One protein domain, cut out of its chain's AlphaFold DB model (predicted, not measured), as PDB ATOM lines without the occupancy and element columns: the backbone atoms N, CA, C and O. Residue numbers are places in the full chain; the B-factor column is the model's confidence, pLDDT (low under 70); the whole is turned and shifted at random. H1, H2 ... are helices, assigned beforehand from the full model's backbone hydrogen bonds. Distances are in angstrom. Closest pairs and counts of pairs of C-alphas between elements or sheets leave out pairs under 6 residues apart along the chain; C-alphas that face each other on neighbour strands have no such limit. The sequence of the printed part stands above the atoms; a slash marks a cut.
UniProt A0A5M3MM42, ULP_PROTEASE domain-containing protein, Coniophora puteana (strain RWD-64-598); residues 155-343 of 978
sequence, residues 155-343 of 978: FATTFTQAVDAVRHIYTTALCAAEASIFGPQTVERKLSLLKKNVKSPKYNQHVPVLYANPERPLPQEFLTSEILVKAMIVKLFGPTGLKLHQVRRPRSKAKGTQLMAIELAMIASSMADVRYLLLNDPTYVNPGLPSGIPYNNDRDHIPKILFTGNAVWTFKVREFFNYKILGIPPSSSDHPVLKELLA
ATOM      1  N   PHE A 155      74.053 113.661   6.776       60.38
ATOM      2  CA  PHE A 155      73.313 113.193   7.954       60.38
ATOM      3  C   PHE A 155      73.885 113.780   9.250       60.38
ATOM      4  O   PHE A 155      73.112 114.282  10.066       60.38
ATOM      5  N   ALA A 156      75.213 113.802   9.412       53.69
ATOM      6  CA  ALA A 156      75.865 114.444  10.551       53.69
ATOM      7  C   ALA A 156      75.522 115.940  10.633       53.69
ATOM      8  O   ALA A 156      75.187 116.432  11.709       53.69
ATOM      9  N   THR A 157      75.513 116.653   9.500       60.41
ATOM     10  CA  THR A 157      75.114 118.069   9.440       60.41
ATOM     11  C   THR A 157      73.662 118.271   9.881       60.41
ATOM     12  O   THR A 157      73.400 119.115  10.737       60.41
ATOM     13  N   THR A 158      72.707 117.500   9.350       62.19
ATOM     14  CA  THR A 158      71.283 117.638   9.710       62.19
ATOM     15  C   THR A 158      71.004 117.213  11.155       62.19
ATOM     16  O   THR A 158      70.235 117.877  11.851       62.19
ATOM     17  N   PHE A 159      71.651 116.149  11.640       61.38
ATOM     18  CA  PHE A 159      71.545 115.708  13.031       61.38
ATOM     19  C   PHE A 159      72.110 116.759  13.994       61.38
ATOM     20  O   PHE A 159      71.424 117.142  14.939       61.38
ATOM     21  N   THR A 160      73.302 117.296  13.711       56.78
ATOM     22  CA  THR A 160      73.912 118.381  14.495       56.78
ATOM     23  C   THR A 160      73.033 119.630  14.496       56.78
ATOM     24  O   THR A 160      72.778 120.172  15.563       56.78
ATOM     25  N   GLN A 161      72.463 120.038  13.355       67.25
ATOM     26  CA  GLN A 161      71.519 121.165  13.294       67.25
ATOM     27  C   GLN A 161      70.266 120.945  14.162       67.25
ATOM     28  O   GLN A 161      69.834 121.866  14.852       67.25
ATOM     29  N   ALA A 162      69.697 119.735  14.172       64.12
ATOM     30  CA  ALA A 162      68.546 119.407  15.015       64.12
ATOM     31  C   ALA A 162      68.909 119.363  16.513       64.12
ATOM     32  O   ALA A 162      68.171 119.889  17.351       64.12
ATOM     33  N   VAL A 163      70.067 118.787  16.857       59.12
ATOM     34  CA  VAL A 163      70.602 118.770  18.227       59.12
ATOM     35  C   VAL A 163      70.896 120.190  18.708       59.12
ATOM     36  O   VAL A 163      70.493 120.535  19.817       59.12
ATOM     37  N   ASP A 164      71.518 121.037  17.887       64.19
ATOM     38  CA  ASP A 164      71.822 122.425  18.239       64.19
ATOM     39  C   ASP A 164      70.565 123.309  18.300       64.19
ATOM     40  O   ASP A 164      70.515 124.215  19.127       64.19
ATOM     41  N   ALA A 165      69.504 123.021  17.536       69.44
ATOM     42  CA  ALA A 165      68.209 123.691  17.698       69.44
ATOM     43  C   ALA A 165      67.562 123.372  19.064       69.44
ATOM     44  O   ALA A 165      67.144 124.278  19.790       69.44
ATOM     45  N   VAL A 166      67.546 122.094  19.465       66.81
ATOM     46  CA  VAL A 166      67.062 121.658  20.790       66.81
ATOM     47  C   VAL A 166      67.952 122.218  21.910       66.81
ATOM     48  O   VAL A 166      67.451 122.721  22.920       66.81
ATOM     49  N   ARG A 167      69.277 122.200  21.713       68.06
ATOM     50  CA  ARG A 167      70.273 122.811  22.604       68.06
ATOM     51  C   ARG A 167      70.029 124.306  22.753       68.06
ATOM     52  O   ARG A 167      70.057 124.780  23.878       68.06
ATOM     53  N   HIS A 168      69.737 125.026  21.669       75.38
ATOM     54  CA  HIS A 168      69.491 126.467  21.686       75.38
ATOM     55  C   HIS A 168      68.265 126.829  22.534       75.38
ATOM     56  O   HIS A 168      68.346 127.732  23.372       75.38
ATOM     57  N   ILE A 169      67.162 126.081  22.390       74.75
ATOM     58  CA  ILE A 169      65.964 126.226  23.235       74.75
ATOM     59  C   ILE A 169      66.324 125.996  24.710       74.75
ATOM     60  O   ILE A 169      65.999 126.827  25.561       74.75
ATOM     61  N   TYR A 170      67.057 124.918  25.015       79.12
ATOM     62  CA  TYR A 170      67.513 124.635  26.378       79.12
ATOM     63  C   TYR A 170      68.436 125.733  26.933       79.12
ATOM     64  O   TYR A 170      68.169 126.248  28.017       79.12
ATOM     65  N   THR A 171      69.475 126.150  26.203       79.69
ATOM     66  CA  THR A 171      70.392 127.209  26.649       79.69
ATOM     67  C   THR A 171      69.671 128.538  26.830       79.69
ATOM     68  O   THR A 171      69.986 129.267  27.760       79.69
ATOM     69  N   THR A 172      68.651 128.836  26.019       83.50
ATOM     70  CA  THR A 172      67.828 130.043  26.184       83.50
ATOM     71  C   THR A 172      67.026 129.987  27.484       83.50
ATOM     72  O   THR A 172      67.035 130.949  28.250       83.50
ATOM     73  N   ALA A 173      66.393 128.848  27.789       82.81
ATOM     74  CA  ALA A 173      65.707 128.636  29.064       82.81
ATOM     75  C   ALA A 173      66.671 128.671  30.267       82.81
ATOM     76  O   ALA A 173      66.311 129.180  31.328       82.81
ATOM     77  N   LEU A 174      67.897 128.170  30.098       86.50
ATOM     78  CA  LEU A 174      68.930 128.153  31.129       86.50
ATOM     79  C   LEU A 174      69.490 129.557  31.414       86.50
ATOM     80  O   LEU A 174      69.551 129.953  32.575       86.50
ATOM     81  N   CYS A 175      69.803 130.343  30.380       87.25
ATOM     82  CA  CYS A 175      70.205 131.745  30.518       87.25
ATOM     83  C   CYS A 175      69.070 132.607  31.101       87.25
ATOM     84  O   CYS A 175      69.311 133.436  31.974       87.25
ATOM     85  N   ALA A 176      67.814 132.370  30.703       87.94
ATOM     86  CA  ALA A 176      66.654 133.037  31.306       87.94
ATOM     87  C   ALA A 176      66.459 132.683  32.796       87.94
ATOM     88  O   ALA A 176      65.872 133.465  33.544       87.94
ATOM     89  N   ALA A 177      66.962 131.526  33.235       89.75
ATOM     90  CA  ALA A 177      66.973 131.110  34.633       89.75
ATOM     91  C   ALA A 177      68.252 131.517  35.395       89.75
ATOM     92  O   ALA A 177      68.291 131.333  36.611       89.75
ATOM     93  N   GLU A 178      69.274 132.083  34.740       90.12
ATOM     94  CA  GLU A 178      70.607 132.329  35.321       90.12
ATOM     95  C   GLU A 178      70.533 133.117  36.640       90.12
ATOM     96  O   GLU A 178      71.035 132.664  37.671       90.12
ATOM     97  N   ALA A 179      69.807 134.238  36.652       87.62
ATOM     98  CA  ALA A 179      69.624 135.070  37.844       87.62
ATOM     99  C   ALA A 179      68.879 134.359  38.997       87.62
ATOM    100  O   ALA A 179      68.966 134.793  40.142       87.62
ATOM    101  N   SER A 180      68.171 133.255  38.724       89.44
ATOM    102  CA  SER A 180      67.545 132.392  39.739       89.44
ATOM    103  C   SER A 180      68.411 131.187  40.131       89.44
ATOM    104  O   SER A 180      68.145 130.572  41.163       89.44
ATOM    105  N   ILE A 181      69.417 130.832  39.325       90.38
ATOM    106  CA  ILE A 181      70.402 129.785  39.630       90.38
ATOM    107  C   ILE A 181      71.497 130.352  40.546       90.38
ATOM    108  O   ILE A 181      71.830 129.724  41.547       90.38
ATOM    109  N   PHE A 182      72.014 131.550  40.238       87.62
ATOM    110  CA  PHE A 182      73.158 132.166  40.932       87.62
ATOM    111  C   PHE A 182      72.812 133.410  41.782       87.62
ATOM    112  O   PHE A 182      73.672 133.934  42.500       87.62
ATOM    113  N   GLY A 183      71.580 133.922  41.698       87.19
ATOM    114  CA  GLY A 183      71.221 135.231  42.254       87.19
ATOM    115  C   GLY A 183      71.826 136.396  41.450       87.19
ATOM    116  O   GLY A 183      72.206 136.219  40.289       87.19
ATOM    117  N   PRO A 184      71.947 137.597  42.048       83.44
ATOM    118  CA  PRO A 184      72.607 138.737  41.416       83.44
ATOM    119  C   PRO A 184      74.076 138.431  41.077       83.44
ATOM    120  O   PRO A 184      74.917 138.244  41.960       83.44
ATOM    121  N   GLN A 185      74.374 138.381  39.780       79.69
ATOM    122  CA  GLN A 185      75.707 138.166  39.221       79.69
ATOM    123  C   GLN A 185      76.214 139.468  38.600       79.69
ATOM    124  O   GLN A 185      75.690 139.911  37.579       79.69
ATOM    125  N   THR A 186      77.250 140.070  39.185       85.88
ATOM    126  CA  THR A 186      78.067 141.049  38.453       85.88
ATOM    127  C   THR A 186      79.108 140.307  37.612       85.88
ATOM    128  O   THR A 186      79.362 139.116  37.827       85.88
ATOM    129  N   VAL A 187      79.742 140.990  36.656       79.31
ATOM    130  CA  VAL A 187      80.806 140.379  35.840       79.31
ATOM    131  C   VAL A 187      81.984 139.969  36.731       79.31
ATOM    132  O   VAL A 187      82.533 138.881  36.574       79.31
ATOM    133  N   GLU A 188      82.306 140.779  37.737       78.62
ATOM    134  CA  GLU A 188      83.326 140.519  38.755       78.62
ATOM    135  C   GLU A 188      82.968 139.293  39.602       78.62
ATOM    136  O   GLU A 188      83.836 138.460  39.861       78.62
ATOM    137  N   ARG A 189      81.689 139.125  39.980       82.25
ATOM    138  CA  ARG A 189      81.225 137.945  40.724       82.25
ATOM    139  C   ARG A 189      81.332 136.670  39.888       82.25
ATOM    140  O   ARG A 189      81.879 135.688  40.389       82.25
ATOM    141  N   LYS A 190      80.912 136.698  38.614       83.19
ATOM    142  CA  LYS A 190      81.132 135.581  37.674       83.19
ATOM    143  C   LYS A 190      82.619 135.226  37.598       83.19
ATOM    144  O   LYS A 190      82.987 134.076  37.795       83.19
ATOM    145  N   LEU A 191      83.484 136.218  37.392       78.12
ATOM    146  CA  LEU A 191      84.937 136.033  37.308       78.12
ATOM    147  C   LEU A 191      85.554 135.489  38.608       78.12
ATOM    148  O   LEU A 191      86.448 134.647  38.538       78.12
ATOM    149  N   SER A 192      85.059 135.901  39.777       80.06
ATOM    150  CA  SER A 192      85.487 135.367  41.078       80.06
ATOM    151  C   SER A 192      85.057 133.906  41.269       80.06
ATOM    152  O   SER A 192      85.884 133.059  41.601       80.06
ATOM    153  N   LEU A 193      83.804 133.572  40.928       79.75
ATOM    154  CA  LEU A 193      83.277 132.195  40.905       79.75
ATOM    155  C   LEU A 193      83.955 131.296  39.858       79.75
ATOM    156  O   LEU A 193      83.869 130.077  39.947       79.75
ATOM    157  N   LEU A 194      84.638 131.883  38.877       76.31
ATOM    158  CA  LEU A 194      85.510 131.207  37.914       76.31
ATOM    159  C   LEU A 194      86.987 131.148  38.378       76.31
ATOM    160  O   LEU A 194      87.831 130.624  37.654       76.31
ATOM    161  N   LYS A 195      87.338 131.770  39.518       75.81
ATOM    162  CA  LYS A 195      88.717 132.114  39.936       75.81
ATOM    163  C   LYS A 195      89.559 132.721  38.784       75.81
ATOM    164  O   LYS A 195      90.780 132.568  38.723       75.81
ATOM    165  N   LYS A 196      88.904 133.442  37.861       70.06
ATOM    166  CA  LYS A 196      89.480 134.050  36.652       70.06
ATOM    167  C   LYS A 196      89.886 135.497  36.926       70.06
ATOM    168  O   LYS A 196      89.130 136.434  36.680       70.06
ATOM    169  N   ASN A 197      91.125 135.695  37.372       64.88
ATOM    170  CA  ASN A 197      91.742 137.021  37.347       64.88
ATOM    171  C   ASN A 197      91.798 137.520  35.888       64.88
ATOM    172  O   ASN A 197      92.469 136.913  35.060       64.88
ATOM    173  N   VAL A 198      91.129 138.638  35.582       57.03
ATOM    174  CA  VAL A 198      91.027 139.223  34.224       57.03
ATOM    175  C   VAL A 198      92.394 139.506  33.587       57.03
ATOM    176  O   VAL A 198      92.524 139.490  32.367       57.03
ATOM    177  N   LYS A 199      93.422 139.751  34.408       57.16
ATOM    178  CA  LYS A 199      94.798 140.024  33.965       57.16
ATOM    179  C   LYS A 199      95.642 138.753  33.795       57.16
ATOM    180  O   LYS A 199      96.776 138.842  33.334       57.16
ATOM    181  N   SER A 200      95.122 137.585  34.180       56.09
ATOM    182  CA  SER A 200      95.808 136.297  34.074       56.09
ATOM    183  C   SER A 200      95.358 135.539  32.819       56.09
ATOM    184  O   SER A 200      94.164 135.279  32.672       56.09
ATOM    185  N   PRO A 201      96.282 135.084  31.950       54.34
ATOM    186  CA  PRO A 201      95.949 134.106  30.914       54.34
ATOM    187  C   PRO A 201      95.688 132.711  31.508       54.34
ATOM    188  O   PRO A 201      95.087 131.864  30.853       54.34
ATOM    189  N   LYS A 202      96.125 132.457  32.752       56.44
ATOM    190  CA  LYS A 202      95.827 131.230  33.493       56.44
ATOM    191  C   LYS A 202      94.503 131.388  34.234       56.44
ATOM    192  O   LYS A 202      94.415 132.115  35.225       56.44
ATOM    193  N   TYR A 203      93.496 130.703  33.714       60.81
ATOM    194  CA  TYR A 203      92.210 130.441  34.348       60.81
ATOM    195  C   TYR A 203      92.377 129.300  35.374       60.81
ATOM    196  O   TYR A 203      93.025 128.307  35.050       60.81
ATOM    197  N   ASN A 204      91.793 129.397  36.575       58.75
ATOM    198  CA  ASN A 204      91.823 128.303  37.559       58.75
ATOM    199  C   ASN A 204      90.714 127.289  37.249       58.75
ATOM    200  O   ASN A 204      89.536 127.562  37.458       58.75
ATOM    201  N   GLN A 205      91.091 126.137  36.689       61.47
ATOM    202  CA  GLN A 205      90.168 125.281  35.934       61.47
ATOM    203  C   GLN A 205      89.066 124.632  36.784       61.47
ATOM    204  O   GLN A 205      87.943 124.492  36.291       61.47
ATOM    205  N   HIS A 206      89.318 124.399  38.071       69.88
ATOM    206  CA  HIS A 206      88.289 124.074  39.062       69.88
ATOM    207  C   HIS A 206      87.439 125.298  39.388       69.88
ATOM    208  O   HIS A 206      87.804 126.133  40.217       69.88
ATOM    209  N   VAL A 207      86.286 125.395  38.728       76.50
ATOM    210  CA  VAL A 207      85.254 126.393  39.028       76.50
ATOM    211  C   VAL A 207      84.675 126.047  40.405       76.50
ATOM    212  O   VAL A 207      84.001 125.021  40.507       76.50
ATOM    213  N   PRO A 208      84.902 126.825  41.482       83.25
ATOM    214  CA  PRO A 208      84.538 126.361  42.822       83.25
ATOM    215  C   PRO A 208      83.027 126.206  43.017       83.25
ATOM    216  O   PRO A 208      82.581 125.425  43.847       83.25
ATOM    217  N   VAL A 209      82.232 126.852  42.158       88.31
ATOM    218  CA  VAL A 209      80.781 126.658  42.033       88.31
ATOM    219  C   VAL A 209      80.343 125.193  41.853       88.31
ATOM    220  O   VAL A 209      79.158 124.903  41.997       88.31
ATOM    221  N   LEU A 210      81.253 124.294  41.461       91.38
ATOM    222  CA  LEU A 210      80.987 122.872  41.227       91.38
ATOM    223  C   LEU A 210      81.045 122.024  42.502       91.38
ATOM    224  O   LEU A 210      80.559 120.894  42.479       91.38
ATOM    225  N   TYR A 211      81.602 122.561  43.585       93.25
ATOM    226  CA  TYR A 211      81.668 121.927  44.899       93.25
ATOM    227  C   TYR A 211      80.438 122.305  45.736       93.25
ATOM    228  O   TYR A 211      79.794 123.321  45.453       93.25
ATOM    229  N   ALA A 212      80.106 121.519  46.765       92.44
ATOM    230  CA  ALA A 212      79.054 121.902  47.710       92.44
ATOM    231  C   ALA A 212      79.403 123.217  48.436       92.44
ATOM    232  O   ALA A 212      78.543 124.097  48.516       92.44
ATOM    233  N   ASN A 213      80.662 123.400  48.859       88.19
ATOM    234  CA  ASN A 213      81.190 124.680  49.339       88.19
ATOM    235  C   ASN A 213      82.173 125.341  48.333       88.19
ATOM    236  O   ASN A 213      83.320 124.904  48.207       88.19
ATOM    237  N   PRO A 214      81.785 126.435  47.642       84.12
ATOM    238  CA  PRO A 214      82.671 127.143  46.709       84.12
ATOM    239  C   PRO A 214      83.868 127.870  47.340       84.12
ATOM    240  O   PRO A 214      84.885 128.063  46.672       84.12
ATOM    241  N   GLU A 215      83.787 128.276  48.606       83.31
ATOM    242  CA  GLU A 215      84.908 128.946  49.282       83.31
ATOM    243  C   GLU A 215      85.918 127.922  49.826       83.31
ATOM    244  O   GLU A 215      87.128 128.165  49.809       83.31
ATOM    245  N   ARG A 216      85.438 126.728  50.204       85.31
ATOM    246  CA  ARG A 216      86.236 125.588  50.682       85.31
ATOM    247  C   ARG A 216      86.027 124.345  49.792       85.31
ATOM    248  O   ARG A 216      85.391 123.395  50.235       85.31
ATOM    249  N   PRO A 217      86.560 124.317  48.554       83.69
ATOM    250  CA  PRO A 217      86.382 123.184  47.646       83.69
ATOM    251  C   PRO A 217      87.122 121.936  48.155       83.69
ATOM    252  O   PRO A 217      88.350 121.869  48.091       83.69
ATOM    253  N   LEU A 218      86.374 120.951  48.658       87.44
ATOM    254  CA  LEU A 218      86.890 119.654  49.112       87.44
ATOM    255  C   LEU A 218      86.747 118.591  48.000       87.44
ATOM    256  O   LEU A 218      85.684 118.542  47.381       87.44
ATOM    257  N   PRO A 219      87.746 117.723  47.730       85.19
ATOM    258  CA  PRO A 219      87.695 116.735  46.639       85.19
ATOM    259  C   PRO A 219      86.410 115.894  46.609       85.19
ATOM    260  O   PRO A 219      85.727 115.834  45.585       85.19
ATOM    261  N   GLN A 220      86.013 115.352  47.760       87.75
ATOM    262  CA  GLN A 220      84.816 114.530  47.934       87.75
ATOM    263  C   GLN A 220      83.488 115.287  47.719       87.75
ATOM    264  O   GLN A 220      82.448 114.661  47.514       87.75
ATOM    265  N   GLU A 221      83.508 116.626  47.734       91.19
ATOM    266  CA  GLU A 221      82.363 117.487  47.400       91.19
ATOM    267  C   GLU A 221      82.316 117.882  45.916       91.19
ATOM    268  O   GLU A 221      81.427 118.629  45.495       91.19
ATOM    269  N   PHE A 222      83.261 117.425  45.089       92.44
ATOM    270  CA  PHE A 222      83.236 117.742  43.667       92.44
ATOM    271  C   PHE A 222      81.945 117.208  43.022       92.44
ATOM    272  O   PHE A 222      81.583 116.042  43.168       92.44
ATOM    273  N   LEU A 223      81.257 118.089  42.291       93.88
ATOM    274  CA  LEU A 223      79.954 117.891  41.646       93.88
ATOM    275  C   LEU A 223      78.722 117.852  42.575       93.88
ATOM    276  O   LEU A 223      77.609 117.835  42.048       93.88
ATOM    277  N   THR A 224      78.843 117.944  43.906       95.19
ATOM    278  CA  THR A 224      77.678 117.986  44.829       95.19
ATOM    279  C   THR A 224      77.134 119.404  45.086       95.19
ATOM    280  O   THR A 224      76.517 119.695  46.108       95.19
ATOM    281  N   SER A 225      77.304 120.310  44.121       94.94
ATOM    282  CA  SER A 225      76.801 121.688  44.189       94.94
ATOM    283  C   SER A 225      75.285 121.818  43.988       94.94
ATOM    284  O   SER A 225      74.702 121.298  43.030       94.94
ATOM    285  N   GLU A 226      74.641 122.644  44.818       94.19
ATOM    286  CA  GLU A 226      73.232 123.031  44.655       94.19
ATOM    287  C   GLU A 226      72.975 123.807  43.339       94.19
ATOM    288  O   GLU A 226      71.879 123.757  42.775       94.19
ATOM    289  N   ILE A 227      73.991 124.484  42.793       93.56
ATOM    290  CA  ILE A 227      73.896 125.201  41.512       93.56
ATOM    291  C   ILE A 227      73.800 124.219  40.335       93.56
ATOM    292  O   ILE A 227      73.038 124.463  39.395       93.56
ATOM    293  N   LEU A 228      74.474 123.065  40.413       94.69
ATOM    294  CA  LEU A 228      74.322 121.983  39.432       94.69
ATOM    295  C   LEU A 228      72.929 121.351  39.504       94.69
ATOM    296  O   LEU A 228      72.310 121.095  38.470       94.69
ATOM    297  N   VAL A 229      72.404 121.158  40.719       95.44
ATOM    298  CA  VAL A 229      71.025 120.702  40.952       95.44
ATOM    299  C   VAL A 229      70.025 121.679  40.324       95.44
ATOM    300  O   VAL A 229      69.147 121.254  39.572       95.44
ATOM    301  N   LYS A 230      70.183 122.991  40.547       94.56
ATOM    302  CA  LYS A 230      69.338 124.044  39.950       94.56
ATOM    303  C   LYS A 230      69.425 124.068  38.418       94.56
ATOM    304  O   LYS A 230      68.387 124.099  37.755       94.56
ATOM    305  N   ALA A 231      70.622 123.976  37.839       93.44
ATOM    306  CA  ALA A 231      70.803 123.915  36.387       93.44
ATOM    307  C   ALA A 231      70.155 122.662  35.763       93.44
ATOM    308  O   ALA A 231      69.481 122.755  34.731       93.44
ATOM    309  N   MET A 232      70.280 121.499  36.413       94.06
ATOM    310  CA  MET A 232      69.639 120.261  35.965       94.06
ATOM    311  C   MET A 232      68.111 120.291  36.144       94.06
ATOM    312  O   MET A 232      67.381 119.787  35.291       94.06
ATOM    313  N   ILE A 233      67.604 120.940  37.195       92.44
ATOM    314  CA  ILE A 233      66.169 121.198  37.370       92.44
ATOM    315  C   ILE A 233      65.610 121.995  36.184       92.44
ATOM    316  O   ILE A 233      64.573 121.615  35.640       92.44
ATOM    317  N   VAL A 234      66.302 123.048  35.736       91.44
ATOM    318  CA  VAL A 234      65.891 123.818  34.547       91.44
ATOM    319  C   VAL A 234      65.972 122.965  33.277       91.44
ATOM    320  O   VAL A 234      65.092 123.058  32.423       91.44
ATOM    321  N   LYS A 235      66.966 122.076  33.175       88.75
ATOM    322  CA  LYS A 235      67.133 121.136  32.052       88.75
ATOM    323  C   LYS A 235      66.016 120.098  31.933       88.75
ATOM    324  O   LYS A 235      65.675 119.700  30.825       88.75
ATOM    325  N   LEU A 236      65.459 119.659  33.061       88.81
ATOM    326  CA  LEU A 236      64.434 118.610  33.123       88.81
ATOM    327  C   LEU A 236      62.998 119.145  33.184       88.81
ATOM    328  O   LEU A 236      62.078 118.478  32.715       88.81
ATOM    329  N   PHE A 237      62.795 120.324  33.776       86.50
ATOM    330  CA  PHE A 237      61.468 120.852  34.116       86.50
ATOM    331  C   PHE A 237      61.246 122.312  33.677       86.50
ATOM    332  O   PHE A 237      60.193 122.881  33.963       86.50
ATOM    333  N   GLY A 238      62.219 122.930  33.000       89.00
ATOM    334  CA  GLY A 238      62.194 124.344  32.625       89.00
ATOM    335  C   GLY A 238      62.353 125.305  33.817       89.00
ATOM    336  O   GLY A 238      62.455 124.873  34.969       89.00
ATOM    337  N   PRO A 239      62.347 126.632  33.579       88.94
ATOM    338  CA  PRO A 239      62.536 127.638  34.633       88.94
ATOM    339  C   PRO A 239      61.458 127.601  35.728       88.94
ATOM    340  O   PRO A 239      61.722 127.919  36.886       88.94
ATOM    341  N   THR A 240      60.241 127.160  35.394       86.56
ATOM    342  CA  THR A 240      59.158 126.908  36.359       86.56
ATOM    343  C   THR A 240      59.516 125.821  37.371       86.56
ATOM    344  O   THR A 240      59.074 125.893  38.517       86.56
ATOM    345  N   GLY A 241      60.373 124.867  36.997       87.06
ATOM    346  CA  GLY A 241      60.894 123.830  37.879       87.06
ATOM    347  C   GLY A 241      61.681 124.360  39.079       87.06
ATOM    348  O   GLY A 241      61.730 123.672  40.098       87.06
ATOM    349  N   LEU A 242      62.256 125.566  39.019       89.31
ATOM    350  CA  LEU A 242      62.942 126.166  40.172       89.31
ATOM    351  C   LEU A 242      61.970 126.596  41.281       89.31
ATOM    352  O   LEU A 242      62.344 126.579  42.446       89.31
ATOM    353  N   LYS A 243      60.710 126.905  40.942       84.31
ATOM    354  CA  LYS A 243      59.684 127.355  41.906       84.31
ATOM    355  C   LYS A 243      59.045 126.213  42.706       84.31
ATOM    356  O   LYS A 243      58.281 126.465  43.632       84.31
ATOM    357  N   LEU A 244      59.333 124.960  42.345       73.44
ATOM    358  CA  LEU A 244      58.873 123.769  43.062       73.44
ATOM    359  C   LEU A 244      59.810 123.478  44.245       73.44
ATOM    360  O   LEU A 244      60.666 122.590  44.174       73.44
ATOM    361  N   HIS A 245      59.660 124.258  45.315       55.09
ATOM    362  CA  HIS A 245      60.340 124.027  46.588       55.09
ATOM    363  C   HIS A 245      59.718 122.832  47.327       55.09
ATOM    364  O   HIS A 245      58.498 122.759  47.452       55.09
ATOM    365  N   GLN A 246      60.578 121.931  47.822       55.16
ATOM    366  CA  GLN A 246      60.356 120.866  48.824       55.16
ATOM    367  C   GLN A 246      59.263 119.799  48.582       55.16
ATOM    368  O   GLN A 246      59.453 118.656  48.994       55.16
ATOM    369  N   VAL A 247      58.168 120.080  47.875       52.38
ATOM    370  CA  VAL A 247      57.172 119.064  47.501       52.38
ATOM    371  C   VAL A 247      57.819 118.032  46.572       52.38
ATOM    372  O   VAL A 247      58.434 118.409  45.570       52.38
ATOM    373  N   ARG A 248      57.636 116.730  46.866       55.91
ATOM    374  CA  ARG A 248      58.019 115.609  45.980       55.91
ATOM    375  C   ARG A 248      57.618 115.941  44.543       55.91
ATOM    376  O   ARG A 248      56.426 115.973  44.226       55.91
ATOM    377  N   ARG A 249      58.608 116.193  43.676       63.41
ATOM    378  CA  ARG A 249      58.354 116.607  42.289       63.41
ATOM    379  C   ARG A 249      57.459 115.557  41.635       63.41
ATOM    380  O   ARG A 249      57.772 114.369  41.742       63.41
ATOM    381  N   PRO A 250      56.332 115.947  41.015       49.41
ATOM    382  CA  PRO A 250      55.314 114.984  40.628       49.41
ATOM    383  C   PRO A 250      55.895 113.994  39.618       49.41
ATOM    384  O   PRO A 250      56.120 114.358  38.461       49.41
ATOM    385  N   ARG A 251      56.115 112.740  40.058       53.00
ATOM    386  CA  ARG A 251      56.469 111.610  39.183       53.00
ATOM    387  C   ARG A 251      55.527 111.667  37.989       53.00
ATOM    388  O   ARG A 251      54.307 111.625  38.168       53.00
ATOM    389  N   SER A 252      56.084 111.865  36.797       46.91
ATOM    390  CA  SER A 252      55.305 112.313  35.644       46.91
ATOM    391  C   SER A 252      54.164 111.336  35.366       46.91
ATOM    392  O   SER A 252      54.413 110.203  34.959       46.91
ATOM    393  N   LYS A 253      52.908 111.773  35.559       42.88
ATOM    394  CA  LYS A 253      51.710 110.923  35.392       42.88
ATOM    395  C   LYS A 253      51.483 110.448  33.943       42.88
ATOM    396  O   LYS A 253      50.576 109.662  33.687       42.88
ATOM    397  N   ALA A 254      52.319 110.889  33.002       47.19
ATOM    398  CA  ALA A 254      52.430 110.319  31.668       47.19
ATOM    399  C   ALA A 254      52.834 108.832  31.735       47.19
ATOM    400  O   ALA A 254      53.861 108.481  32.315       47.19
ATOM    401  N   LYS A 255      52.051 107.953  31.096       43.09
ATOM    402  CA  LYS A 255      52.303 106.499  31.036       43.09
ATOM    403  C   LYS A 255      53.469 106.155  30.094       43.09
ATOM    404  O   LYS A 255      53.276 105.646  28.997       43.09
ATOM    405  N   GLY A 256      54.693 106.491  30.489       44.47
ATOM    406  CA  GLY A 256      55.921 106.046  29.828       44.47
ATOM    407  C   GLY A 256      57.129 106.851  30.293       44.47
ATOM    408  O   GLY A 256      57.051 108.076  30.336       44.47
ATOM    409  N   THR A 257      58.213 106.149  30.636       47.97
ATOM    410  CA  THR A 257      59.476 106.708  31.152       47.97
ATOM    411  C   THR A 257      59.284 107.795  32.215       47.97
ATOM    412  O   THR A 257      59.616 108.958  31.989       47.97
ATOM    413  N   GLN A 258      58.799 107.403  33.399       69.38
ATOM    414  CA  GLN A 258      59.119 108.173  34.605       69.38
ATOM    415  C   GLN A 258      60.650 108.244  34.731       69.38
ATOM    416  O   GLN A 258      61.342 107.259  34.462       69.38
ATOM    417  N   LEU A 259      61.184 109.406  35.108       80.69
ATOM    418  CA  LEU A 259      62.611 109.561  35.379       80.69
ATOM    419  C   LEU A 259      62.913 108.926  36.743       80.69
ATOM    420  O   LEU A 259      62.717 109.557  37.777       80.69
ATOM    421  N   MET A 260      63.297 107.648  36.729       85.00
ATOM    422  CA  MET A 260      63.505 106.847  37.944       85.00
ATOM    423  C   MET A 260      64.833 107.149  38.648       85.00
ATOM    424  O   MET A 260      64.933 106.945  39.851       85.00
ATOM    425  N   ALA A 261      65.830 107.628  37.905       91.88
ATOM    426  CA  ALA A 261      67.135 108.031  38.409       91.88
ATOM    427  C   ALA A 261      67.715 109.156  37.541       91.88
ATOM    428  O   ALA A 261      67.328 109.335  36.381       91.88
ATOM    429  N   ILE A 262      68.657 109.899  38.112       93.50
ATOM    430  CA  ILE A 262      69.576 110.782  37.406       93.50
ATOM    431  C   ILE A 262      70.787 109.952  36.961       93.50
ATOM    432  O   ILE A 262      71.356 109.179  37.735       93.50
ATOM    433  N   GLU A 263      71.185 110.119  35.701       92.81
ATOM    434  CA  GLU A 263      72.346 109.435  35.129       92.81
ATOM    435  C   GLU A 263      73.600 110.310  35.163       92.81
ATOM    436  O   GLU A 263      73.533 111.529  35.000       92.81
ATOM    437  N   LEU A 264      74.766 109.680  35.308       91.38
ATOM    438  CA  LEU A 264      76.060 110.363  35.448       91.38
ATOM    439  C   LEU A 264      76.367 111.301  34.262       91.38
ATOM    440  O   LEU A 264      76.838 112.423  34.446       91.38
ATOM    441  N   ALA A 265      75.977 110.909  33.044       88.25
ATOM    442  CA  ALA A 265      76.078 111.751  31.848       88.25
ATOM    443  C   ALA A 265      75.214 113.034  31.909       88.25
ATOM    444  O   ALA A 265      75.544 114.043  31.280       88.25
ATOM    445  N   MET A 266      74.118 113.034  32.680       91.75
ATOM    446  CA  MET A 266      73.292 114.226  32.911       91.75
ATOM    447  C   MET A 266      73.983 115.197  33.871       91.75
ATOM    448  O   MET A 266      73.937 116.407  33.638       91.75
ATOM    449  N   ILE A 267      74.649 114.673  34.909       93.62
ATOM    450  CA  ILE A 267      75.448 115.443  35.877       93.62
ATOM    451  C   ILE A 267      76.616 116.113  35.149       93.62
ATOM    452  O   ILE A 267      76.710 117.340  35.139       93.62
ATOM    453  N   ALA A 268      77.420 115.329  34.427       91.12
ATOM    454  CA  ALA A 268      78.543 115.818  33.630       91.12
ATOM    455  C   ALA A 268      78.142 116.881  32.592       91.12
ATOM    456  O   ALA A 268      78.811 117.903  32.453       91.12
ATOM    457  N   SER A 269      77.021 116.689  31.886       87.56
ATOM    458  CA  SER A 269      76.546 117.705  30.945       87.56
ATOM    459  C   SER A 269      76.072 118.973  31.660       87.56
ATOM    460  O   SER A 269      76.386 120.058  31.188       87.56
ATOM    461  N   SER A 270      75.368 118.861  32.794       91.38
ATOM    462  CA  SER A 270      74.913 120.035  33.563       91.38
ATOM    463  C   SER A 270      76.082 120.813  34.186       91.38
ATOM    464  O   SER A 270      75.987 122.023  34.364       91.38
ATOM    465  N   MET A 271      77.207 120.140  34.452       91.56
ATOM    466  CA  MET A 271      78.477 120.761  34.834       91.56
ATOM    467  C   MET A 271      79.034 121.644  33.712       91.56
ATOM    468  O   MET A 271      79.276 122.829  33.943       91.56
ATOM    469  N   ALA A 272      79.155 121.114  32.490       88.50
ATOM    470  CA  ALA A 272      79.600 121.898  31.335       88.50
ATOM    471  C   ALA A 272      78.670 123.103  31.071       88.50
ATOM    472  O   ALA A 272      79.143 124.209  30.804       88.50
ATOM    473  N   ASP A 273      77.358 122.921  31.252       88.00
ATOM    474  CA  ASP A 273      76.370 123.995  31.120       88.00
ATOM    475  C   ASP A 273      76.536 125.090  32.197       88.00
ATOM    476  O   ASP A 273      76.436 126.277  31.888       88.00
ATOM    477  N   VAL A 274      76.857 124.731  33.448       90.62
ATOM    478  CA  VAL A 274      77.156 125.700  34.522       90.62
ATOM    479  C   VAL A 274      78.466 126.457  34.272       90.62
ATOM    480  O   VAL A 274      78.512 127.664  34.523       90.62
ATOM    481  N   ARG A 275      79.507 125.806  33.725       86.19
ATOM    482  CA  ARG A 275      80.734 126.508  33.288       86.19
ATOM    483  C   ARG A 275      80.422 127.539  32.204       86.19
ATOM    484  O   ARG A 275      80.905 128.664  32.292       86.19
ATOM    485  N   TYR A 276      79.588 127.170  31.228       86.62
ATOM    486  CA  TYR A 276      79.157 128.054  30.143       86.62
ATOM    487  C   TYR A 276      78.406 129.296  30.660       86.62
ATOM    488  O   TYR A 276      78.779 130.409  30.306       86.62
ATOM    489  N   LEU A 277      77.417 129.139  31.556       86.88
ATOM    490  CA  LEU A 277      76.643 130.266  32.121       86.88
ATOM    491  C   LEU A 277      77.498 131.309  32.855       86.88
ATOM    492  O   LEU A 277      77.172 132.497  32.870       86.88
ATOM    493  N   LEU A 278      78.570 130.873  33.518       86.19
ATOM    494  CA  LEU A 278      79.472 131.778  34.230       86.19
ATOM    495  C   LEU A 278      80.421 132.536  33.291       86.19
ATOM    496  O   LEU A 278      81.026 133.521  33.709       86.19
ATOM    497  N   LEU A 279      80.546 132.120  32.032       82.25
ATOM    498  CA  LEU A 279      81.371 132.785  31.030       82.25
ATOM    499  C   LEU A 279      80.535 133.739  30.169       82.25
ATOM    500  O   LEU A 279      79.321 133.621  30.045       82.25
ATOM    501  N   ASN A 280      81.211 134.707  29.551       74.19
ATOM    502  CA  ASN A 280      80.590 135.668  28.634       74.19
ATOM    503  C   ASN A 280      80.605 135.139  27.184       74.19
ATOM    504  O   ASN A 280      80.786 135.907  26.238       74.19
ATOM    505  N   ASP A 281      80.473 133.823  27.013       79.00
ATOM    506  CA  ASP A 281      80.483 133.180  25.703       79.00
ATOM    507  C   ASP A 281      79.094 133.330  25.056       79.00
ATOM    508  O   ASP A 281      78.101 132.893  25.635       79.00
ATOM    509  N   PRO A 282      78.974 133.936  23.859       69.00
ATOM    510  CA  PRO A 282      77.672 134.221  23.251       69.00
ATOM    511  C   PRO A 282      76.997 132.980  22.646       69.00
ATOM    512  O   PRO A 282      75.833 133.038  22.255       69.00
ATOM    513  N   THR A 283      77.740 131.879  22.511       70.88
ATOM    514  CA  THR A 283      77.339 130.657  21.808       70.88
ATOM    515  C   THR A 283      78.088 129.453  22.370       70.88
ATOM    516  O   THR A 283      79.310 129.512  22.524       70.88
ATOM    517  N   TYR A 284      77.389 128.340  22.583       69.56
ATOM    518  CA  TYR A 284      77.936 127.080  23.111       69.56
ATOM    519  C   TYR A 284      78.620 126.260  21.996       69.56
ATOM    520  O   TYR A 284      78.216 125.144  21.670       69.56
ATOM    521  N   VAL A 285      79.638 126.857  21.372       66.81
ATOM    522  CA  VAL A 285      80.472 126.250  20.321       66.81
ATOM    523  C   VAL A 285      81.683 125.528  20.918       66.81
ATOM    524  O   VAL A 285      82.055 125.778  22.064       66.81
ATOM    525  N   ASN A 286      82.308 124.634  20.147       60.09
ATOM    526  CA  ASN A 286      83.490 123.887  20.577       60.09
ATOM    527  C   ASN A 286      84.742 124.296  19.770       60.09
ATOM    528  O   ASN A 286      84.755 124.062  18.560       60.09
ATOM    529  N   PRO A 287      85.803 124.839  20.400       67.00
ATOM    530  CA  PRO A 287      85.839 125.415  21.749       67.00
ATOM    531  C   PRO A 287      85.095 126.764  21.819       67.00
ATOM    532  O   PRO A 287      84.836 127.396  20.794       67.00
ATOM    533  N   GLY A 288      84.791 127.234  23.031       66.56
ATOM    534  CA  GLY A 288      84.145 128.526  23.269       66.56
ATOM    535  C   GLY A 288      84.976 129.697  22.745       66.56
ATOM    536  O   GLY A 288      86.092 129.922  23.212       66.56
ATOM    537  N   LEU A 289      84.441 130.452  21.778       62.03
ATOM    538  CA  LEU A 289      85.195 131.472  21.030       62.03
ATOM    539  C   LEU A 289      85.873 132.553  21.912       62.03
ATOM    540  O   LEU A 289      87.039 132.849  21.654       62.03
ATOM    541  N   PRO A 290      85.220 133.139  22.942       67.50
ATOM    542  CA  PRO A 290      85.873 134.085  23.860       67.50
ATOM    543  C   PRO A 290      86.608 133.448  25.051       67.50
ATOM    544  O   PRO A 290      87.547 134.049  25.579       67.50
ATOM    545  N   SER A 291      86.173 132.279  25.531       71.06
ATOM    546  CA  SER A 291      86.737 131.648  26.735       71.06
ATOM    547  C   SER A 291      87.942 130.747  26.473       71.06
ATOM    548  O   SER A 291      88.779 130.597  27.365       71.06
ATOM    549  N   GLY A 292      88.012 130.135  25.289       75.12
ATOM    550  CA  GLY A 292      88.935 129.050  24.960       75.12
ATOM    551  C   GLY A 292      88.580 127.693  25.585       75.12
ATOM    552  O   GLY A 292      89.352 126.751  25.414       75.12
ATOM    553  N   ILE A 293      87.453 127.557  26.303       73.94
ATOM    554  CA  ILE A 293      87.099 126.293  26.972       73.94
ATOM    555  C   ILE A 293      86.578 125.265  25.952       73.94
ATOM    556  O   ILE A 293      85.656 125.565  25.186       73.94
ATOM    557  N   PRO A 294      87.127 124.037  25.923       78.69
ATOM    558  CA  PRO A 294      86.680 122.981  25.026       78.69
ATOM    559  C   PRO A 294      85.483 122.235  25.635       78.69
ATOM    560  O   PRO A 294      85.619 121.106  26.102       78.69
ATOM    561  N   TYR A 295      84.303 122.865  25.649       80.38
ATOM    562  CA  TYR A 295      83.128 122.347  26.369       80.38
ATOM    563  C   TYR A 295      82.714 120.916  25.983       80.38
ATOM    564  O   TYR A 295      82.174 120.208  26.831       80.38
ATOM    565  N   ASN A 296      82.958 120.464  24.744       77.25
ATOM    566  CA  ASN A 296      82.703 119.062  24.385       77.25
ATOM    567  C   ASN A 296      83.718 118.128  25.064       77.25
ATOM    568  O   ASN A 296      83.331 117.119  25.637       77.25
ATOM    569  N   ASN A 297      85.002 118.495  25.089       81.38
ATOM    570  CA  ASN A 297      86.040 117.685  25.724       81.38
ATOM    571  C   ASN A 297      85.780 117.542  27.235       81.38
ATOM    572  O   ASN A 297      85.869 116.432  27.757       81.38
ATOM    573  N   ASP A 298      85.393 118.630  27.917       78.44
ATOM    574  CA  ASP A 298      84.924 118.601  29.312       78.44
ATOM    575  C   ASP A 298      83.743 117.629  29.474       78.44
ATOM    576  O   ASP A 298      83.717 116.787  30.377       78.44
ATOM    577  N   ARG A 299      82.762 117.752  28.572       76.31
ATOM    578  CA  ARG A 299      81.527 116.969  28.549       76.31
ATOM    579  C   ARG A 299      81.753 115.481  28.280       76.31
ATOM    580  O   ARG A 299      80.921 114.702  28.729       76.31
ATOM    581  N   ASP A 300      82.833 115.093  27.611       81.69
ATOM    582  CA  ASP A 300      83.175 113.693  27.323       81.69
ATOM    583  C   ASP A 300      84.167 113.113  28.351       81.69
ATOM    584  O   ASP A 300      84.134 111.922  28.671       81.69
ATOM    585  N   HIS A 301      85.017 113.959  28.941       83.81
ATOM    586  CA  HIS A 301      85.980 113.565  29.968       83.81
ATOM    587  C   HIS A 301      85.347 113.378  31.354       83.81
ATOM    588  O   HIS A 301      85.702 112.446  32.072       83.81
ATOM    589  N   ILE A 302      84.381 114.216  31.733       84.25
ATOM    590  CA  ILE A 302      83.769 114.169  33.070       84.25
ATOM    591  C   ILE A 302      82.804 112.977  33.261       84.25
ATOM    592  O   ILE A 302      82.835 112.393  34.344       84.25
ATOM    593  N   PRO A 303      82.027 112.499  32.261       85.69
ATOM    594  CA  PRO A 303      81.380 111.194  32.345       85.69
ATOM    595  C   PRO A 303      82.411 110.077  32.445       85.69
ATOM    596  O   PRO A 303      82.199 109.160  33.223       85.69
ATOM    597  N   LYS A 304      83.536 110.146  31.711       87.50
ATOM    598  CA  LYS A 304      84.599 109.141  31.846       87.50
ATOM    599  C   LYS A 304      85.112 109.087  33.287       87.50
ATOM    600  O   LYS A 304      85.167 107.997  33.835       87.50
ATOM    601  N   ILE A 305      85.393 110.228  33.918       85.31
ATOM    602  CA  ILE A 305      85.756 110.287  35.343       85.31
ATOM    603  C   ILE A 305      84.656 109.696  36.235       85.31
ATOM    604  O   ILE A 305      84.957 108.860  37.075       85.31
ATOM    605  N   LEU A 306      83.385 110.041  36.017       85.56
ATOM    606  CA  LEU A 306      82.271 109.447  36.768       85.56
ATOM    607  C   LEU A 306      82.074 107.940  36.493       85.56
ATOM    608  O   LEU A 306      81.447 107.264  37.291       85.56
ATOM    609  N   PHE A 307      82.575 107.392  35.385       85.94
ATOM    610  CA  PHE A 307      82.491 105.959  35.073       85.94
ATOM    611  C   PHE A 307      83.767 105.168  35.414       85.94
ATOM    612  O   PHE A 307      83.707 103.940  35.428       85.94
ATOM    613  N   THR A 308      84.910 105.824  35.657       83.31
ATOM    614  CA  THR A 308      86.204 105.157  35.921       83.31
ATOM    615  C   THR A 308      86.941 105.647  37.172       83.31
ATOM    616  O   THR A 308      88.050 105.183  37.414       83.31
ATOM    617  N   GLY A 309      86.397 106.612  37.915       82.44
ATOM    618  CA  GLY A 309      86.910 107.044  39.218       82.44
ATOM    619  C   GLY A 309      86.365 106.193  40.368       82.44
ATOM    620  O   GLY A 309      85.669 105.202  40.143       82.44
ATOM    621  N   ASN A 310      86.651 106.608  41.607       88.38
ATOM    622  CA  ASN A 310      86.187 105.921  42.813       88.38
ATOM    623  C   ASN A 310      84.656 105.698  42.774       88.38
ATOM    624  O   ASN A 310      83.854 106.627  42.593       88.38
ATOM    625  N   ALA A 311      84.248 104.435  42.926       88.81
ATOM    626  CA  ALA A 311      82.855 104.020  42.784       88.81
ATOM    627  C   ALA A 311      81.969 104.496  43.951       88.81
ATOM    628  O   ALA A 311      80.790 104.780  43.737       88.81
ATOM    629  N   VAL A 312      82.529 104.650  45.157       89.94
ATOM    630  CA  VAL A 312      81.824 105.170  46.341       89.94
ATOM    631  C   VAL A 312      81.501 106.659  46.170       89.94
ATOM    632  O   VAL A 312      80.360 107.064  46.389       89.94
ATOM    633  N   TRP A 313      82.463 107.472  45.724       91.94
ATOM    634  CA  TRP A 313      82.264 108.884  45.378       91.94
ATOM    635  C   TRP A 313      81.239 109.036  44.249       91.94
ATOM    636  O   TRP A 313      80.256 109.762  44.398       91.94
ATOM    637  N   THR A 314      81.393 108.276  43.162       92.81
ATOM    638  CA  THR A 314      80.444 108.258  42.036       92.81
ATOM    639  C   THR A 314      79.017 107.923  42.487       92.81
ATOM    640  O   THR A 314      78.054 108.565  42.055       92.81
ATOM    641  N   PHE A 315      78.867 106.932  43.373       93.00
ATOM    642  CA  PHE A 315      77.580 106.541  43.945       93.00
ATOM    643  C   PHE A 315      76.983 107.675  44.793       93.00
ATOM    644  O   PHE A 315      75.870 108.113  44.502       93.00
ATOM    645  N   LYS A 316      77.752 108.235  45.742       93.81
ATOM    646  CA  LYS A 316      77.361 109.398  46.567       93.81
ATOM    647  C   LYS A 316      76.918 110.593  45.708       93.81
ATOM    648  O   LYS A 316      75.872 111.185  45.973       93.81
ATOM    649  N   VAL A 317      77.655 110.910  44.639       95.00
ATOM    650  CA  VAL A 317      77.293 111.962  43.673       95.00
ATOM    651  C   VAL A 317      75.955 111.644  42.994       95.00
ATOM    652  O   VAL A 317      75.073 112.501  42.960       95.00
ATOM    653  N   ARG A 318      75.737 110.419  42.496       95.44
ATOM    654  CA  ARG A 318      74.456 110.043  41.863       95.44
ATOM    655  C   ARG A 318      73.279 110.122  42.841       95.44
ATOM    656  O   ARG A 318      72.219 110.636  42.477       95.44
ATOM    657  N   GLU A 319      73.460 109.643  44.070       94.81
ATOM    658  CA  GLU A 319      72.428 109.682  45.108       94.81
ATOM    659  C   GLU A 319      72.077 111.109  45.534       94.81
ATOM    660  O   GLU A 319      70.894 111.427  45.652       94.81
ATOM    661  N   PHE A 320      73.062 112.004  45.642       95.81
ATOM    662  CA  PHE A 320      72.828 113.424  45.909       95.81
ATOM    663  C   PHE A 320      71.862 114.056  44.887       95.81
ATOM    664  O   PHE A 320      70.891 114.714  45.277       95.81
ATOM    665  N   PHE A 321      72.049 113.807  43.584       95.69
ATOM    666  CA  PHE A 321      71.118 114.303  42.558       95.69
ATOM    667  C   PHE A 321      69.758 113.585  42.586       95.69
ATOM    668  O   PHE A 321      68.728 114.246  42.429       95.69
ATOM    669  N   ASN A 322      69.717 112.267  42.826       94.62
ATOM    670  CA  ASN A 322      68.459 111.524  43.000       94.62
ATOM    671  C   ASN A 322      67.622 112.089  44.160       94.62
ATOM    672  O   ASN A 322      66.416 112.302  44.009       94.62
ATOM    673  N   TYR A 323      68.260 112.407  45.283       94.06
ATOM    674  CA  TYR A 323      67.610 113.007  46.438       94.06
ATOM    675  C   TYR A 323      67.139 114.432  46.156       94.06
ATOM    676  O   TYR A 323      65.936 114.705  46.211       94.06
ATOM    677  N   LYS A 324      68.052 115.334  45.775       93.94
ATOM    678  CA  LYS A 324      67.739 116.762  45.606       93.94
ATOM    679  C   LYS A 324      66.785 117.051  44.434       93.94
ATOM    680  O   LYS A 324      66.108 118.077  44.457       93.94
ATOM    681  N   ILE A 325      66.701 116.174  43.423       92.44
ATOM    682  CA  ILE A 325      65.808 116.353  42.262       92.44
ATOM    683  C   ILE A 325      64.562 115.462  42.335       92.44
ATOM    684  O   ILE A 325      63.458 115.958  42.117       92.44
ATOM    685  N   LEU A 326      64.697 114.162  42.612       91.00
ATOM    686  CA  LEU A 326      63.584 113.206  42.514       91.00
ATOM    687  C   LEU A 326      62.903 112.922  43.865       91.00
ATOM    688  O   LEU A 326      61.841 112.297  43.886       91.00
ATOM    689  N   GLY A 327      63.472 113.385  44.986       90.25
ATOM    690  CA  GLY A 327      62.964 113.083  46.329       90.25
ATOM    691  C   GLY A 327      63.070 111.595  46.681       90.25
ATOM    692  O   GLY A 327      62.233 111.074  47.426       90.25
ATOM    693  N   ILE A 328      64.049 110.907  46.086       89.94
ATOM    694  CA  ILE A 328      64.435 109.533  46.409       89.94
ATOM    695  C   ILE A 328      65.494 109.647  47.513       89.94
ATOM    696  O   ILE A 328      66.540 110.227  47.231       89.94
ATOM    697  N   PRO A 329      65.245 109.190  48.755       88.38
ATOM    698  CA  PRO A 329      66.279 109.223  49.789       88.38
ATOM    699  C   PRO A 329      67.523 108.454  49.313       88.38
ATOM    700  O   PRO A 329      67.364 107.506  48.537       88.38
ATOM    701  N   PRO A 330      68.737 108.847  49.741       88.44
ATOM    702  CA  PRO A 330      69.908 108.001  49.543       88.44
ATOM    703  C   PRO A 330      69.642 106.621  50.153       88.44
ATOM    704  O   PRO A 330      68.884 106.488  51.122       88.44
ATOM    705  N   SER A 331      70.239 105.593  49.564       85.44
ATOM    706  CA  SER A 331      70.210 104.244  50.118       85.44
ATOM    707  C   SER A 331      70.863 104.258  51.502       85.44
ATOM    708  O   SER A 331      71.786 105.041  51.736       85.44
ATOM    709  N   SER A 332      70.422 103.396  52.427       73.12
ATOM    710  CA  SER A 332      71.156 103.251  53.689       73.12
ATOM    711  C   SER A 332      72.585 102.767  53.421       73.12
ATOM    712  O   SER A 332      72.900 102.215  52.359       73.12
ATOM    713  N   SER A 333      73.451 102.944  54.419       66.56
ATOM    714  CA  SER A 333      74.823 102.420  54.455       66.56
ATOM    715  C   SER A 333      74.915 100.914  54.140       66.56
ATOM    716  O   SER A 333      75.969 100.432  53.725       66.56
ATOM    717  N   ASP A 334      73.802 100.179  54.242       69.81
ATOM    718  CA  ASP A 334      73.673  98.775  53.858       69.81
ATOM    719  C   ASP A 334      73.739  98.469  52.360       69.81
ATOM    720  O   ASP A 334      73.808  97.285  52.013       69.81
ATOM    721  N   HIS A 335      73.673  99.471  51.476       76.44
ATOM    722  CA  HIS A 335      73.610  99.240  50.032       76.44
ATOM    723  C   HIS A 335      74.770  98.332  49.572       76.44
ATOM    724  O   HIS A 335      75.928  98.631  49.873       76.44
ATOM    725  N   PRO A 336      74.513  97.234  48.828       75.44
ATOM    726  CA  PRO A 336      75.504  96.176  48.621       75.44
ATOM    727  C   PRO A 336      76.795  96.669  47.958       75.44
ATOM    728  O   PRO A 336      77.865  96.214  48.334       75.44
ATOM    729  N   VAL A 337      76.718  97.668  47.071       74.81
ATOM    730  CA  VAL A 337      77.902  98.301  46.454       74.81
ATOM    731  C   VAL A 337      78.824  98.957  47.492       74.81
ATOM    732  O   VAL A 337      80.035  98.935  47.319       74.81
ATOM    733  N   LEU A 338      78.290  99.516  48.584       75.50
ATOM    734  CA  LEU A 338      79.113 100.067  49.667       75.50
ATOM    735  C   LEU A 338      79.744  98.938  50.493       75.50
ATOM    736  O   LEU A 338      80.941  98.973  50.756       75.50
ATOM    737  N   LYS A 339      78.972  97.900  50.841       77.38
ATOM    738  CA  LYS A 339      79.472  96.740  51.604       77.38
ATOM    739  C   LYS A 339      80.523  95.916  50.854       77.38
ATOM    740  O   LYS A 339      81.468  95.443  51.474       77.38
ATOM    741  N   GLU A 340      80.382  95.762  49.541       71.25
ATOM    742  CA  GLU A 340      81.318  95.022  48.684       71.25
ATOM    743  C   GLU A 340      82.636  95.790  48.458       71.25
ATOM    744  O   GLU A 340      83.681  95.171  48.266       71.25
ATOM    745  N   LEU A 341      82.612  97.126  48.561       63.00
ATOM    746  CA  LEU A 341      83.800  97.989  48.480       63.00
ATOM    747  C   LEU A 341      84.483  98.241  49.840       63.00
ATOM    748  O   LEU A 341      85.653  98.602  49.862       63.00
ATOM    749  N   LEU A 342      83.798  98.011  50.967       53.38
ATOM    750  CA  LEU A 342      84.327  98.190  52.333       53.38
ATOM    751  C   LEU A 342      85.091  96.966  52.888       53.38
ATOM    752  O   LEU A 342      85.340  96.872  54.093       53.38
ATOM    753  N   ALA A 343      85.497  96.024  52.033       49.91
ATOM    754  CA  ALA A 343      86.470  95.000  52.413       49.91
ATOM    755  C   ALA A 343      87.817  95.662  52.800       49.91
ATOM    756  O   ALA A 343      88.194  96.661  52.187       49.91
TER     757      ALA A 343
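Overview. This is residues 155 to 343 of the 978 residues of the protein "ULP_PROTEASE domain-containing protein" of Coniophora puteana (strain RWD-64-598) (UniProt A0A5M3MM42). The long helix H1 sticks out of a compact helical body with its residues 155 to 163, while its other end reaches the core, where H4 and H6 cross. H7 folds back beside H6, H8 packs on H4 at a steep angle, and the small helices H3 and H9 lie farthest out, with the loop residues 252 to 257 also sticking out. The printed part has 189 residues with nine named helices, H1 to H9 in order along the chain, and no named strand; the class is all helix. It is compact, with a radius of gyration of the C-alphas of 17.4 A and spans of 50 by 40 by 38 A.

Along the chain. Find C-alpha 155 at (73.313, 113.193, 7.954); from there H1 runs 31.4 A to residue 176. Then come H2, residues 178 to 181, and H3, residues 187 to 193. H4 takes residues 226 to 237, 15.9 A, and H5 residues 239 to 243. Look for H6 at residues 264 to 278, 21.7 A, beginning at C-alpha 264 at (76.060, 110.363, 35.448). H7 is residues 295 to 308, 19.9 A; H8 is residues 311 to 326, 21.4 A; H9, residues 336 to 341, ends at C-alpha 341 at (83.800, 97.989, 48.480).

Arrangement. Start on H1: its residues 170 to 174 alone touch H4, the hub, at a steep tilt of 61 degrees, with Leu 174 and Val 234 the closest C-alphas at 6.3 A. H4 touches H6 about perpendicular, at 73 degrees, C-alphas 232 and 270 closest at 5.8 A. It also touches H5, C-alphas 233 and 241 at 5.9 A, and H8, C-alphas 229 and 321 at 6.6 A. H2 only just touches H4, with 3 pairs of C-alphas within 8 A, the closest 181 and 230 at 5.8 A. H6 and H7 form a helical hairpin at 35.3 degrees, only just steep, C-alphas 265 and 303 closest at 5.4 A. H3 only just touches H6, with 3 pairs, C-alphas 190 and 278 closest at 5.4 A. H8 and H9, another hairpin, only just touch, with 3 pairs, C-alphas 312 and 338 closest at 6.7 A. The helix packing is mostly crossed, few pairs running at a shallow tilt. Every O i to N i+4 pair is within hydrogen-bond range in H1, H3, H4, H6, H8 and H9, 8 of 10 in H7 and 0 of 1 in H5, which has 2 of 2 O i to N i+3 pairs; H2 is too short for such a pair.

Size, cuts and confidence. The C-alphas farthest apart, Lys 199 and Lys 255, are 54.2 A apart. The printed part has no cut; the links H3 to H4, H5 to H6 and H6 to H7 are long. The mean pLDDT of the printed part is 78.9, with 50 residues under 70, among them 155 to 167, 197 to 206 and 245 to 258.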